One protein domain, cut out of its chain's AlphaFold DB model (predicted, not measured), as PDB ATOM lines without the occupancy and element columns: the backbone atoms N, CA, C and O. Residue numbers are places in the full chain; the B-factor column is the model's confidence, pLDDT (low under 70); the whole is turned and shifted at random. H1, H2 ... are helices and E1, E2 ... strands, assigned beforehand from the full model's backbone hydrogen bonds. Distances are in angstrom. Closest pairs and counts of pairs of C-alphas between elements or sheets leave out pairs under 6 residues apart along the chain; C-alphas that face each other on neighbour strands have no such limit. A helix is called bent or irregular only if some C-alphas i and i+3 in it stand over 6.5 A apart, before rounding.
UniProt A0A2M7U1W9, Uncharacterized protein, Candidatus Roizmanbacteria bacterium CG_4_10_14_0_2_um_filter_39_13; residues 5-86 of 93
ATOM      1  N   LYS A   5     -45.907  45.168  20.746       88.44
ATOM      2  CA  LYS A   5     -44.770  45.677  21.528       88.44
ATOM      3  C   LYS A   5     -43.580  44.720  21.426       88.44
ATOM      4  O   LYS A   5     -43.746  43.517  21.604       88.44
ATOM      5  N   LEU A   6     -42.389  45.267  21.186       87.44
ATOM      6  CA  LEU A   6     -41.148  44.501  21.100       87.44
ATOM      7  C   LEU A   6     -40.847  43.784  22.437       87.44
ATOM      8  O   LEU A   6     -40.632  44.462  23.448       87.44
ATOM      9  N   PRO A   7     -40.829  42.438  22.484       86.44
ATOM     10  CA  PRO A   7     -40.442  41.701  23.684       86.44
ATOM     11  C   PRO A   7     -38.928  41.774  23.916       86.44
ATOM     12  O   PRO A   7     -38.163  42.082  23.007       86.44
ATOM     13  N   LYS A   8     -38.473  41.427  25.130       82.56
ATOM     14  CA  LYS A   8     -37.032  41.325  25.442       82.56
ATOM     15  C   LYS A   8     -36.319  40.270  24.593       82.56
ATOM     16  O   LYS A   8     -35.141  40.438  24.286       82.56
ATOM     17  N   THR A   9     -37.032  39.194  24.262       82.50
ATOM     18  CA  THR A   9     -36.524  38.071  23.478       82.50
ATOM     19  C   THR A   9     -37.530  37.657  22.414       82.50
ATOM     20  O   THR A   9     -38.742  37.646  22.658       82.50
ATOM     21  N   ILE A  10     -37.026  37.331  21.225       86.06
ATOM     22  CA  ILE A  10     -37.825  36.834  20.101       86.06
ATOM     23  C   ILE A  10     -37.329  35.429  19.772       86.06
ATOM     24  O   ILE A  10     -36.139  35.227  19.552       86.06
ATOM     25  N   ASP A  11     -38.247  34.468  19.752       86.44
ATOM     26  CA  ASP A  11     -37.971  33.109  19.294       86.44
ATOM     27  C   ASP A  11     -38.181  33.050  17.777       86.44
ATOM     28  O   ASP A  11     -39.281  33.330  17.289       86.44
ATOM     29  N   VAL A  12     -37.125  32.691  17.052       86.62
ATOM     30  CA  VAL A  12     -37.120  32.488  15.604       86.62
ATOM     31  C   VAL A  12     -36.797  31.025  15.332       86.62
ATOM     32  O   VAL A  12     -35.834  30.478  15.855       86.62
ATOM     33  N   GLU A  13     -37.577  30.361  14.499       88.69
ATOM     34  CA  GLU A  13     -37.212  29.041  13.997       88.69
ATOM     35  C   GLU A  13     -36.561  29.206  12.628       88.69
ATOM     36  O   GLU A  13     -37.110  29.903  11.774       88.69
ATOM     37  N   ILE A  14     -35.405  28.577  12.411       88.31
ATOM     38  CA  ILE A  14     -34.725  28.591  11.115       88.31
ATOM     39  C   ILE A  14     -34.514  27.145  10.672       88.31
ATOM     40  O   ILE A  14     -33.840  26.364  11.346       88.31
ATOM     41  N   LYS A  15     -35.078  26.781   9.520       88.12
ATOM     42  CA  LYS A  15     -34.899  25.458   8.905       88.12
ATOM     43  C   LYS A  15     -34.273  25.619   7.535       88.12
ATOM     44  O   LYS A  15     -34.760  26.403   6.727       88.12
ATOM     45  N   LYS A  16     -33.233  24.845   7.244       86.25
ATOM     46  CA  LYS A  16     -32.703  24.754   5.883       86.25
ATOM     47  C   LYS A  16     -33.620  23.856   5.054       86.25
ATOM     48  O   LYS A  16     -33.935  22.739   5.456       86.25
ATOM     49  N   LEU A  17     -34.057  24.362   3.914       86.06
ATOM     50  CA  LEU A  17     -34.864  23.654   2.931       86.06
ATOM     51  C   LEU A  17     -33.977  23.139   1.786       86.06
ATOM     52  O   LEU A  17     -32.778  23.422   1.694       86.06
ATOM     53  N   SER A  18     -34.582  22.374   0.877       83.69
ATOM     54  CA  SER A  18     -33.907  21.917  -0.341       83.69
ATOM     55  C   SER A  18     -33.415  23.095  -1.197       83.69
ATOM     56  O   SER A  18     -34.003  24.177  -1.175       83.69
ATOM     57  N   LYS A  19     -32.361  22.866  -1.990       82.38
ATOM     58  CA  LYS A  19     -31.790  23.851  -2.932       82.38
ATOM     59  C   LYS A  19     -31.224  25.122  -2.279       82.38
ATOM     60  O   LYS A  19     -31.128  26.146  -2.939       82.38
ATOM     61  N   GLY A  20     -30.837  25.056  -1.004       79.38
ATOM     62  CA  GLY A  20     -30.205  26.185  -0.312       79.38
ATOM     63  C   GLY A  20     -31.178  27.255   0.186       79.38
ATOM     64  O   GLY A  20     -30.722  28.276   0.686       79.38
ATOM     65  N   LYS A  21     -32.489  27.001   0.097       86.44
ATOM     66  CA  LYS A  21     -33.517  27.859   0.687       86.44
ATOM     67  C   LYS A  21     -33.565  27.699   2.207       86.44
ATOM     68  O   LYS A  21     -33.132  26.683   2.754       86.44
ATOM     69  N   PHE A  22     -34.166  28.664   2.884       89.94
ATOM     70  CA  PHE A  22     -34.404  28.656   4.319       89.94
ATOM     71  C   PHE A  22     -35.860  28.989   4.608       89.94
ATOM     72  O   PHE A  22     -36.467  29.813   3.937       89.94
ATOM     73  N   PHE A  23     -36.406  28.359   5.634       90.38
ATOM     74  CA  PHE A  23     -37.679  28.707   6.240       90.38
ATOM     75  C   PHE A  23     -37.396  29.410   7.562       90.38
ATOM     76  O   PHE A  23     -36.667  28.877   8.399       90.38
ATOM     77  N   VAL A  24     -37.980  30.588   7.746       91.19
ATOM     78  CA  VAL A  24     -37.848  31.413   8.945       91.19
ATOM     79  C   VAL A  24     -39.230  31.627   9.534       91.19
ATOM     80  O   VAL A  24     -40.100  32.135   8.834       91.19
ATOM     81  N   SER A  25     -39.440  31.315  10.812       91.81
ATOM     82  CA  SER A  25     -40.721  31.576  11.481       91.81
ATOM     83  C   SER A  25     -40.574  32.319  12.805       91.81
ATOM     84  O   SER A  25     -39.643  32.087  13.570       91.81
ATOM     85  N   LEU A  26     -41.527  33.206  13.096       90.69
ATOM     86  CA  LEU A  26     -41.739  33.773  14.427       90.69
ATOM     87  C   LEU A  26     -42.813  32.933  15.118       90.69
ATOM     88  O   LEU A  26     -44.002  33.242  15.034       90.69
ATOM     89  N   VAL A  27     -42.395  31.861  15.795       84.94
ATOM     90  CA  VAL A  27     -43.282  30.799  16.313       84.94
ATOM     91  C   VAL A  27     -44.454  31.356  17.127       84.94
ATOM     92  O   VAL A  27     -45.597  30.957  16.921       84.94
ATOM     93  N   LYS A  28     -44.201  32.338  18.002       86.81
ATOM     94  CA  LYS A  28     -45.239  32.959  18.852       86.81
ATOM     95  C   LYS A  28     -46.323  33.701  18.071       86.81
ATOM     96  O   LYS A  28     -47.412  33.895  18.596       86.81
ATOM     97  N   LEU A  29     -46.009  34.150  16.862       87.62
ATOM     98  CA  LEU A  29     -46.927  34.885  15.999       87.62
ATOM     99  C   LEU A  29     -47.546  33.996  14.914       87.62
ATOM    100  O   LEU A  29     -48.480  34.434  14.252       87.62
ATOM    101  N   GLY A  30     -47.036  32.775  14.714       88.38
ATOM    102  CA  GLY A  30     -47.490  31.883  13.645       88.38
ATOM    103  C   GLY A  30     -47.199  32.406  12.234       88.38
ATOM    104  O   GLY A  30     -47.862  31.997  11.286       88.38
ATOM    105  N   VAL A  31     -46.234  33.321  12.084       91.19
ATOM    106  CA  VAL A  31     -45.857  33.929  10.795       91.19
ATOM    107  C   VAL A  31     -44.501  33.413  10.341       91.19
ATOM    108  O   VAL A  31     -43.629  33.136  11.168       91.19
ATOM    109  N   PHE A  32     -44.316  33.303   9.030       93.50
ATOM    110  CA  PHE A  32     -43.090  32.784   8.441       93.50
ATOM    111  C   PHE A  32     -42.762  33.451   7.105       93.50
ATOM    112  O   PHE A  32     -43.620  34.067   6.478       93.50
ATOM    113  N   THR A  33     -41.510  33.303   6.681       92.88
ATOM    114  CA  THR A  33     -41.026  33.648   5.344       92.88
ATOM    115  C   THR A  33     -40.065  32.576   4.850       92.88
ATOM    116  O   THR A  33     -39.383  31.920   5.641       92.88
ATOM    117  N   GLU A  34     -39.997  32.412   3.536       93.06
ATOM    118  CA  GLU A  34     -38.923  31.668   2.886       93.06
ATOM    119  C   GLU A  34     -37.827  32.639   2.443       93.06
ATOM    120  O   GLU A  34     -38.101  33.800   2.140       93.06
ATOM    121  N   VAL A  35     -36.583  32.170   2.444       92.19
ATOM    122  CA  VAL A  35     -35.406  32.929   2.023       92.19
ATOM    123  C   VAL A  35     -34.617  32.083   1.041       92.19
ATOM    124  O   VAL A  35     -34.382  30.903   1.294       92.19
ATOM    125  N   ASP A  36     -34.195  32.669  -0.072       89.88
ATOM    126  CA  ASP A  36     -33.541  31.922  -1.148       89.88
ATOM    127  C   ASP A  36     -32.045  31.685  -0.915       89.88
ATOM    128  O   ASP A  36     -31.447  30.831  -1.571       89.88
ATOM    129  N   SER A  37     -31.437  32.406   0.029       86.25
ATOM    130  CA  SER A  37     -30.012  32.305   0.319       86.25
ATOM    131  C   SER A  37     -29.669  32.628   1.775       86.25
ATOM    132  O   SER A  37     -30.408  33.308   2.488       86.25
ATOM    133  N   GLU A  38     -28.507  32.159   2.223       84.44
ATOM    134  CA  GLU A  38     -28.001  32.442   3.569       84.44
ATOM    135  C   GLU A  38     -27.624  33.923   3.728       84.44
ATOM    136  O   GLU A  38     -27.804  34.511   4.793       84.44
ATOM    137  N   GLN A  39     -27.161  34.553   2.644       85.44
ATOM    138  CA  GLN A  39     -26.779  35.964   2.606       85.44
ATOM    139  C   GLN A  39     -27.969  36.888   2.908       85.44
ATOM    140  O   GLN A  39     -27.804  37.925   3.552       85.44
ATOM    141  N   GLU A  40     -29.174  36.500   2.486       87.31
ATOM    142  CA  GLU A  40     -30.408  37.263   2.703       87.31
ATOM    143  C   GLU A  40     -31.092  36.950   4.037       87.31
ATOM    144  O   GLU A  40     -31.946  37.713   4.491       87.31
ATOM    145  N   LEU A  41     -30.700  35.867   4.712       86.12
ATOM    146  CA  LEU A  41     -31.381  35.345   5.896       86.12
ATOM    147  C   LEU A  41     -31.531  36.398   6.998       86.12
ATOM    148  O   LEU A  41     -32.632  36.657   7.482       86.12
ATOM    149  N   ASN A  42     -30.436  37.075   7.343       85.69
ATOM    150  CA  ASN A  42     -30.443  38.120   8.367       85.69
ATOM    151  C   ASN A  42     -31.304  39.325   7.977       85.69
ATOM    152  O   ASN A  42     -31.895  39.968   8.848       85.69
ATOM    153  N   HIS A  43     -31.350  39.661   6.687       87.38
ATOM    154  CA  HIS A  43     -32.178  40.751   6.190       87.38
ATOM    155  C   HIS A  43     -33.658  40.392   6.322       87.38
ATOM    156  O   HIS A  43     -34.415  41.156   6.919       87.38
ATOM    157  N   MET A  44     -34.035  39.194   5.875       90.62
ATOM    158  CA  MET A  44     -35.414  38.713   5.907       90.62
ATOM    159  C   MET A  44     -35.938  38.495   7.327       90.62
ATOM    160  O   MET A  44     -37.084  38.834   7.608       90.62
ATOM    161  N   ILE A  45     -35.112  38.003   8.259       88.44
ATOM    162  CA  ILE A  45     -35.518  37.898   9.670       88.44
ATOM    163  C   ILE A  45     -35.787  39.290  10.258       88.44
ATOM    164  O   ILE A  45     -36.799  39.494  10.929       88.44
ATOM    165  N   ASN A  46     -34.909  40.262   9.994       89.31
ATOM    166  CA  ASN A  46     -35.098  41.633  10.466       89.31
ATOM    167  C   ASN A  46     -36.362  42.268   9.873       89.31
ATOM    168  O   ASN A  46     -37.128  42.883  10.610       89.31
ATOM    169  N   ASP A  47     -36.598  42.097   8.573       90.12
ATOM    170  CA  ASP A  47     -37.794  42.604   7.899       90.12
ATOM    171  C   ASP A  47     -39.080  41.997   8.481       90.12
ATOM    172  O   ASP A  47     -40.020  42.714   8.847       90.12
ATOM    173  N   LEU A  48     -39.076  40.679   8.707       90.31
ATOM    174  CA  LEU A  48     -40.171  39.970   9.360       90.31
ATOM    175  C   LEU A  48     -40.428  40.528  10.771       90.31
ATOM    176  O   LEU A  48     -41.566  40.823  11.132       90.31
ATOM    177  N   ILE A  49     -39.380  40.761  11.563       90.44
ATOM    178  CA  ILE A  49     -39.503  41.364  12.898       90.44
ATOM    179  C   ILE A  49     -40.067  42.785  12.817       90.44
ATOM    180  O   ILE A  49     -40.970  43.121  13.580       90.44
ATOM    181  N   TYR A  50     -39.579  43.621  11.899       90.56
ATOM    182  CA  TYR A  50     -40.014  45.017  11.766       90.56
ATOM    183  C   TYR A  50     -41.439  45.150  11.245       90.56
ATOM    184  O   TYR A  50     -42.097  46.164  11.510       90.56
ATOM    185  N   THR A  51     -41.929  44.139  10.532       92.06
ATOM    186  CA  THR A  51     -43.311  44.074  10.063       92.06
ATOM    187  C   THR A  51     -44.275  43.909  11.236       92.06
ATOM    188  O   THR A  51     -45.262  44.645  11.328       92.06
ATOM    189  N   TYR A  52     -43.977  42.994  12.165       91.19
ATOM    190  CA  TYR A  52     -44.908  42.614  13.232       91.19
ATOM    191  C   TYR A  52     -44.659  43.308  14.575       91.19
ATOM    192  O   TYR A  52     -45.616  43.563  15.313       91.19
ATOM    193  N   TYR A  53     -43.413  43.651  14.893       90.50
ATOM    194  CA  TYR A  53     -43.053  44.320  16.139       90.50
ATOM    195  C   TYR A  53     -42.812  45.816  15.943       90.50
ATOM    196  O   TYR A  53     -42.239  46.270  14.951       90.50
ATOM    197  N   ASP A  54     -43.228  46.598  16.933       90.44
ATOM    198  CA  ASP A  54     -42.904  48.014  17.030       90.44
ATOM    199  C   ASP A  54     -41.472  48.172  17.548       90.44
ATOM    200  O   ASP A  54     -41.220  48.218  18.753       90.44
ATOM    201  N   VAL A  55     -40.521  48.158  16.613       87.62
ATOM    202  CA  VAL A  55     -39.093  48.274  16.898       87.62
ATOM    203  C   VAL A  55     -38.661  49.743  16.860       87.62
ATOM    204  O   VAL A  55     -38.641  50.348  15.777       87.62
ATOM    205  N   PRO A  56     -38.220  50.314  17.998       86.56
ATOM    206  CA  PRO A  56     -37.648  51.653  18.039       86.56
ATOM    207  C   PRO A  56     -36.495  51.816  17.044       86.56
ATOM    208  O   PRO A  56     -35.608  50.968  16.976       86.56
ATOM    209  N   LYS A  57     -36.449  52.947  16.325       84.19
ATOM    210  CA  LYS A  57     -35.417  53.222  15.303       84.19
ATOM    211  C   LYS A  57     -33.985  53.025  15.802       84.19
ATOM    212  O   LYS A  57     -33.146  52.549  15.050       84.19
ATOM    213  N   HIS A  58     -33.714  53.352  17.065       82.75
ATOM    214  CA  HIS A  58     -32.384  53.195  17.650       82.75
ATOM    215  C   HIS A  58     -31.965  51.728  17.826       82.75
ATOM    216  O   HIS A  58     -30.774  51.474  17.908       82.75
ATOM    217  N   LEU A  59     -32.901  50.772  17.864       79.69
ATOM    218  CA  LEU A  59     -32.626  49.333  17.990       79.69
ATOM    219  C   LEU A  59     -32.600  48.606  16.645       79.69
ATOM    220  O   LEU A  59     -32.165  47.458  16.568       79.69
ATOM    221  N   GLN A  60     -33.058  49.258  15.577       79.12
ATOM    222  CA  GLN A  60     -33.000  48.682  14.240       79.12
ATOM    223  C   GLN A  60     -31.536  48.414  13.869       79.12
ATOM    224  O   GLN A  60     -30.661  49.243  14.113       79.12
ATOM    225  N   LYS A  61     -31.278  47.244  13.276       72.50
ATOM    226  CA  LYS A  61     -29.944  46.719  12.919       72.50
ATOM    227  C   LYS A  61     -29.047  46.318  14.103       72.50
ATOM    228  O   LYS A  61     -27.913  45.926  13.863       72.50
ATOM    229  N   GLN A  62     -29.541  46.364  15.346       69.94
ATOM    230  CA  GLN A  62     -28.821  45.873  16.536       69.94
ATOM    231  C   GLN A  62     -29.296  44.489  17.003       69.94
ATOM    232  O   GLN A  62     -28.990  44.056  18.115       69.94
ATOM    233  N   PHE A  63     -30.087  43.802  16.182       71.56
ATOM    234  CA  PHE A  63     -30.543  42.459  16.491       71.56
ATOM    235  C   PHE A  63     -29.442  41.454  16.191       71.56
ATOM    236  O   PHE A  63     -28.991  41.323  15.053       71.56
ATOM    237  N   HIS A  64     -29.028  40.748  17.235       68.12
ATOM    238  CA  HIS A  64     -28.079  39.654  17.145       68.12
ATOM    239  C   HIS A  64     -28.804  38.350  17.468       68.12
ATOM    240  O   HIS A  64     -29.549  38.262  18.449       68.12
ATOM    241  N   TYR A  65     -28.580  37.353  16.621       69.75
ATOM    242  CA  TYR A  65     -29.124  36.013  16.775       69.75
ATOM    243  C   TYR A  65     -28.122  35.151  17.539       69.75
ATOM    244  O   TYR A  65     -26.917  35.241  17.298       69.75
ATOM    245  N   ARG A  66     -28.614  34.312  18.445       68.81
ATOM    246  CA  ARG A  66     -27.852  33.204  19.031       68.81
ATOM    247  C   ARG A  66     -28.667  31.936  18.903       68.81
ATOM    248  O   ARG A  66     -29.896  32.001  18.989       68.81
ATOM    249  N   SER A  67     -28.006  30.802  18.700       66.12
ATOM    250  CA  SER A  67     -28.730  29.544  18.783       66.12
ATOM    251  C   SER A  67     -29.133  29.294  20.239       66.12
ATOM    252  O   SER A  67     -28.460  29.755  21.165       66.12
ATOM    253  N   LYS A  68     -30.236  28.574  20.465       64.25
ATOM    254  CA  LYS A  68     -30.591  28.119  21.823       64.25
ATOM    255  C   LYS A  68     -29.551  27.167  22.422       64.25
ATOM    256  O   LYS A  68     -29.508  27.008  23.633       64.25
ATOM    257  N   GLU A  69     -28.721  26.550  21.587       62.28
ATOM    258  CA  GLU A  69     -27.671  25.619  22.010       62.28
ATOM    259  C   GLU A  69     -26.446  26.358  22.586       62.28
ATOM    260  O   GLU A  69     -25.732  25.802  23.414       62.28
ATOM    261  N   ASP A  70     -26.256  27.639  22.243       58.91
ATOM    262  CA  ASP A  70     -25.132  28.477  22.698       58.91
ATOM    263  C   ASP A  70     -25.359  29.136  24.084       58.91
ATOM    264  O   ASP A  70     -24.616  30.040  24.483       58.91
ATOM    265  N   GLU A  71     -26.408  28.748  24.824       54.41
ATOM    266  CA  GLU A  71     -26.875  29.441  26.042       54.41
ATOM    267  C   GLU A  71     -25.902  29.415  27.240       54.41
ATOM    268  O   GLU A  71     -26.087  30.190  28.183       54.41
ATOM    269  N   GLU A  72     -24.825  28.622  27.223       52.69
ATOM    270  CA  GLU A  72     -23.894  28.546  28.362       52.69
ATOM    271  C   GLU A  72     -23.001  29.790  28.564       52.69
ATOM    272  O   GLU A  72     -22.389  29.924  29.625       52.69
ATOM    273  N   TYR A  73     -22.934  30.751  27.628       43.34
ATOM    274  CA  TYR A  73     -21.954  31.849  27.713       43.34
ATOM    275  C   TYR A  73     -22.545  33.285  27.689       43.34
ATOM    276  O   TYR A  73     -22.787  33.907  26.649       43.34
ATOM    277  N   ASN A  74     -22.608  33.850  28.901       43.69
ATOM    278  CA  ASN A  74     -22.532  35.270  29.295       43.69
ATOM    279  C   ASN A  74     -23.785  36.167  29.396       43.69
ATOM    280  O   ASN A  74     -24.490  36.474  28.435       43.69
ATOM    281  N   LYS A  75     -23.910  36.746  30.603       48.94
ATOM    282  CA  LYS A  75     -24.692  37.934  30.979       48.94
ATOM    283  C   LYS A  75     -24.020  39.212  30.453       48.94
ATOM    284  O   LYS A  75     -22.993  39.592  31.001       48.94
ATOM    285  N   ALA A  76     -24.643  39.912  29.496       42.31
ATOM    286  CA  ALA A  76     -24.760  41.386  29.445       42.31
ATOM    287  C   ALA A  76     -25.334  41.889  28.099       42.31
ATOM    288  O   ALA A  76     -24.613  41.852  27.111       42.31
ATOM    289  N   LYS A  77     -26.546  42.496  28.115       49.41
ATOM    290  CA  LYS A  77     -27.156  43.349  27.043       49.41
ATOM    291  C   LYS A  77     -27.228  42.651  25.648       49.41
ATOM    292  O   LYS A  77     -26.778  41.519  25.545       49.41
ATOM    293  N   PRO A  78     -27.682  43.265  24.530       50.03
ATOM    294  CA  PRO A  78     -28.942  43.949  24.175       50.03
ATOM    295  C   PRO A  78     -30.098  42.936  23.897       50.03
ATOM    296  O   PRO A  78     -30.109  41.880  24.516       50.03
ATOM    297  N   PHE A  79     -31.110  43.255  23.064       52.25
ATOM    298  CA  PHE A  79     -32.220  42.334  22.720       52.25
ATOM    299  C   PHE A  79     -31.685  41.026  22.129       52.25
ATOM    300  O   PHE A  79     -30.902  41.056  21.181       52.25
ATOM    301  N   ILE A  80     -32.120  39.892  22.681       63.44
ATOM    302  CA  ILE A  80     -31.610  38.569  22.302       63.44
ATOM    303  C   ILE A  80     -32.643  37.876  21.424       63.44
ATOM    304  O   ILE A  80     -33.793  37.696  21.834       63.44
ATOM    305  N   ILE A  81     -32.236  37.480  20.223       68.19
ATOM    306  CA  ILE A  81     -33.062  36.647  19.356       68.19
ATOM    307  C   ILE A  81     -32.517  35.229  19.394       68.19
ATOM    308  O   ILE A  81     -31.348  35.006  19.088       68.19
ATOM    309  N   PHE A  82     -33.374  34.283  19.755       72.44
ATOM    310  CA  PHE A  82     -33.014  32.877  19.798       72.44
ATOM    311  C   PHE A  82     -33.423  32.200  18.504       72.44
ATOM    312  O   PHE A  82     -34.604  32.223  18.162       72.44
ATOM    313  N   SER A  83     -32.466  31.584  17.812       64.69
ATOM    314  CA  SER A  83     -32.744  30.679  16.706       64.69
ATOM    315  C   SER A  83     -32.678  29.222  17.160       64.69
ATOM    316  O   SER A  83     -31.791  28.826  17.914       64.69
ATOM    317  N   THR A  84     -33.616  28.394  16.714       64.62
ATOM    318  CA  THR A  84     -33.443  26.934  16.760       64.62
ATOM    319  C   THR A  84     -32.985  26.470  15.382       64.62
ATOM    320  O   THR A  84     -33.817  26.442  14.466       64.62
ATOM    321  N   PRO A  85     -31.694  26.151  15.184       56.09
ATOM    322  CA  PRO A  85     -31.266  25.478  13.973       56.09
ATOM    323  C   PRO A  85     -31.780  24.039  14.038       56.09
ATOM    324  O   PRO A  85     -31.292  23.238  14.825       56.09
ATOM    325  N   ASN A  86     -32.751  23.669  13.202       54.19
ATOM    326  CA  ASN A  86     -32.991  22.242  12.966       54.19
ATOM    327  C   ASN A  86     -31.862  21.712  12.074       54.19
ATOM    328  O   ASN A  86     -32.028  21.574  10.862       54.19
TER     329      ASN A  86
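Overview. This is residues 5 to 86 of the 93 residues of an uncharacterized protein of Candidatus Roizmanbacteria bacterium CG_4_10_14_0_2_um_filter_39_13 (UniProt A0A2M7U1W9). A strongly twisted sheet of five strands curls round one helix, H1, which covers one face, mainly at E3 and E2; the tip of a long loop, residues 72 to 77, sticks out. The 82 printed residues hold one named helix and five named strands, in the order E1 E2 E3 H1 E4 E5. The sheet is mixed, in the order E3 E2 E1 E5 E4, and the class is mixed, helices and strands. The whole is compact, with a radius of gyration of the C-alphas of 12.7 A and spans of 37 by 30 by 23 A.

Arrangement. Start with E1, residues 9 to 16, E2, residues 22 to 26, and E3, residues 31 to 35: they form a meander, each strand the antiparallel neighbour of the one before. Look for N 13 and O 25 at 2.8 A between E1 and E2, and N 24 and O 33 at 2.9 A between E2 and E3. Next comes H1, residues 38 to 52, on the sheet; its closest C-alphas to E3 are those of Leu 41 and Val 35, 6.1 A apart. H1 is irregular, with C-alphas 39 and 42 7.2 A apart, and 9 of its 11 O i to N i+4 pairs are within hydrogen-bond range. E4, residues 64 to 67, is the parallel neighbour of E5, residues 80 to 85, with N 66 and O 81 at 2.9 A. E5 is also parallel to E1, with N 12 and O 82 at 2.8 A.

Along the chain. Find C-alpha 9 at (-36.524, 38.071, 23.478); E1 runs 22.4 A from there. H1 runs 22.0 A from C-alpha 38 at (-28.001, 32.442, 3.569). E5 ends at C-alpha 85, (-31.266, 25.478, 13.973), after 15.5 A.

Size, cuts and confidence. The C-alphas of Lys 19 and Ala 76 are the two farthest apart, 37.5 A. The printed part has no cut; the links H1 to E4 and E4 to E5 are long. Look for pLDDT under 70 at residue 62, residues 64 to 81 and residues 83 to 86.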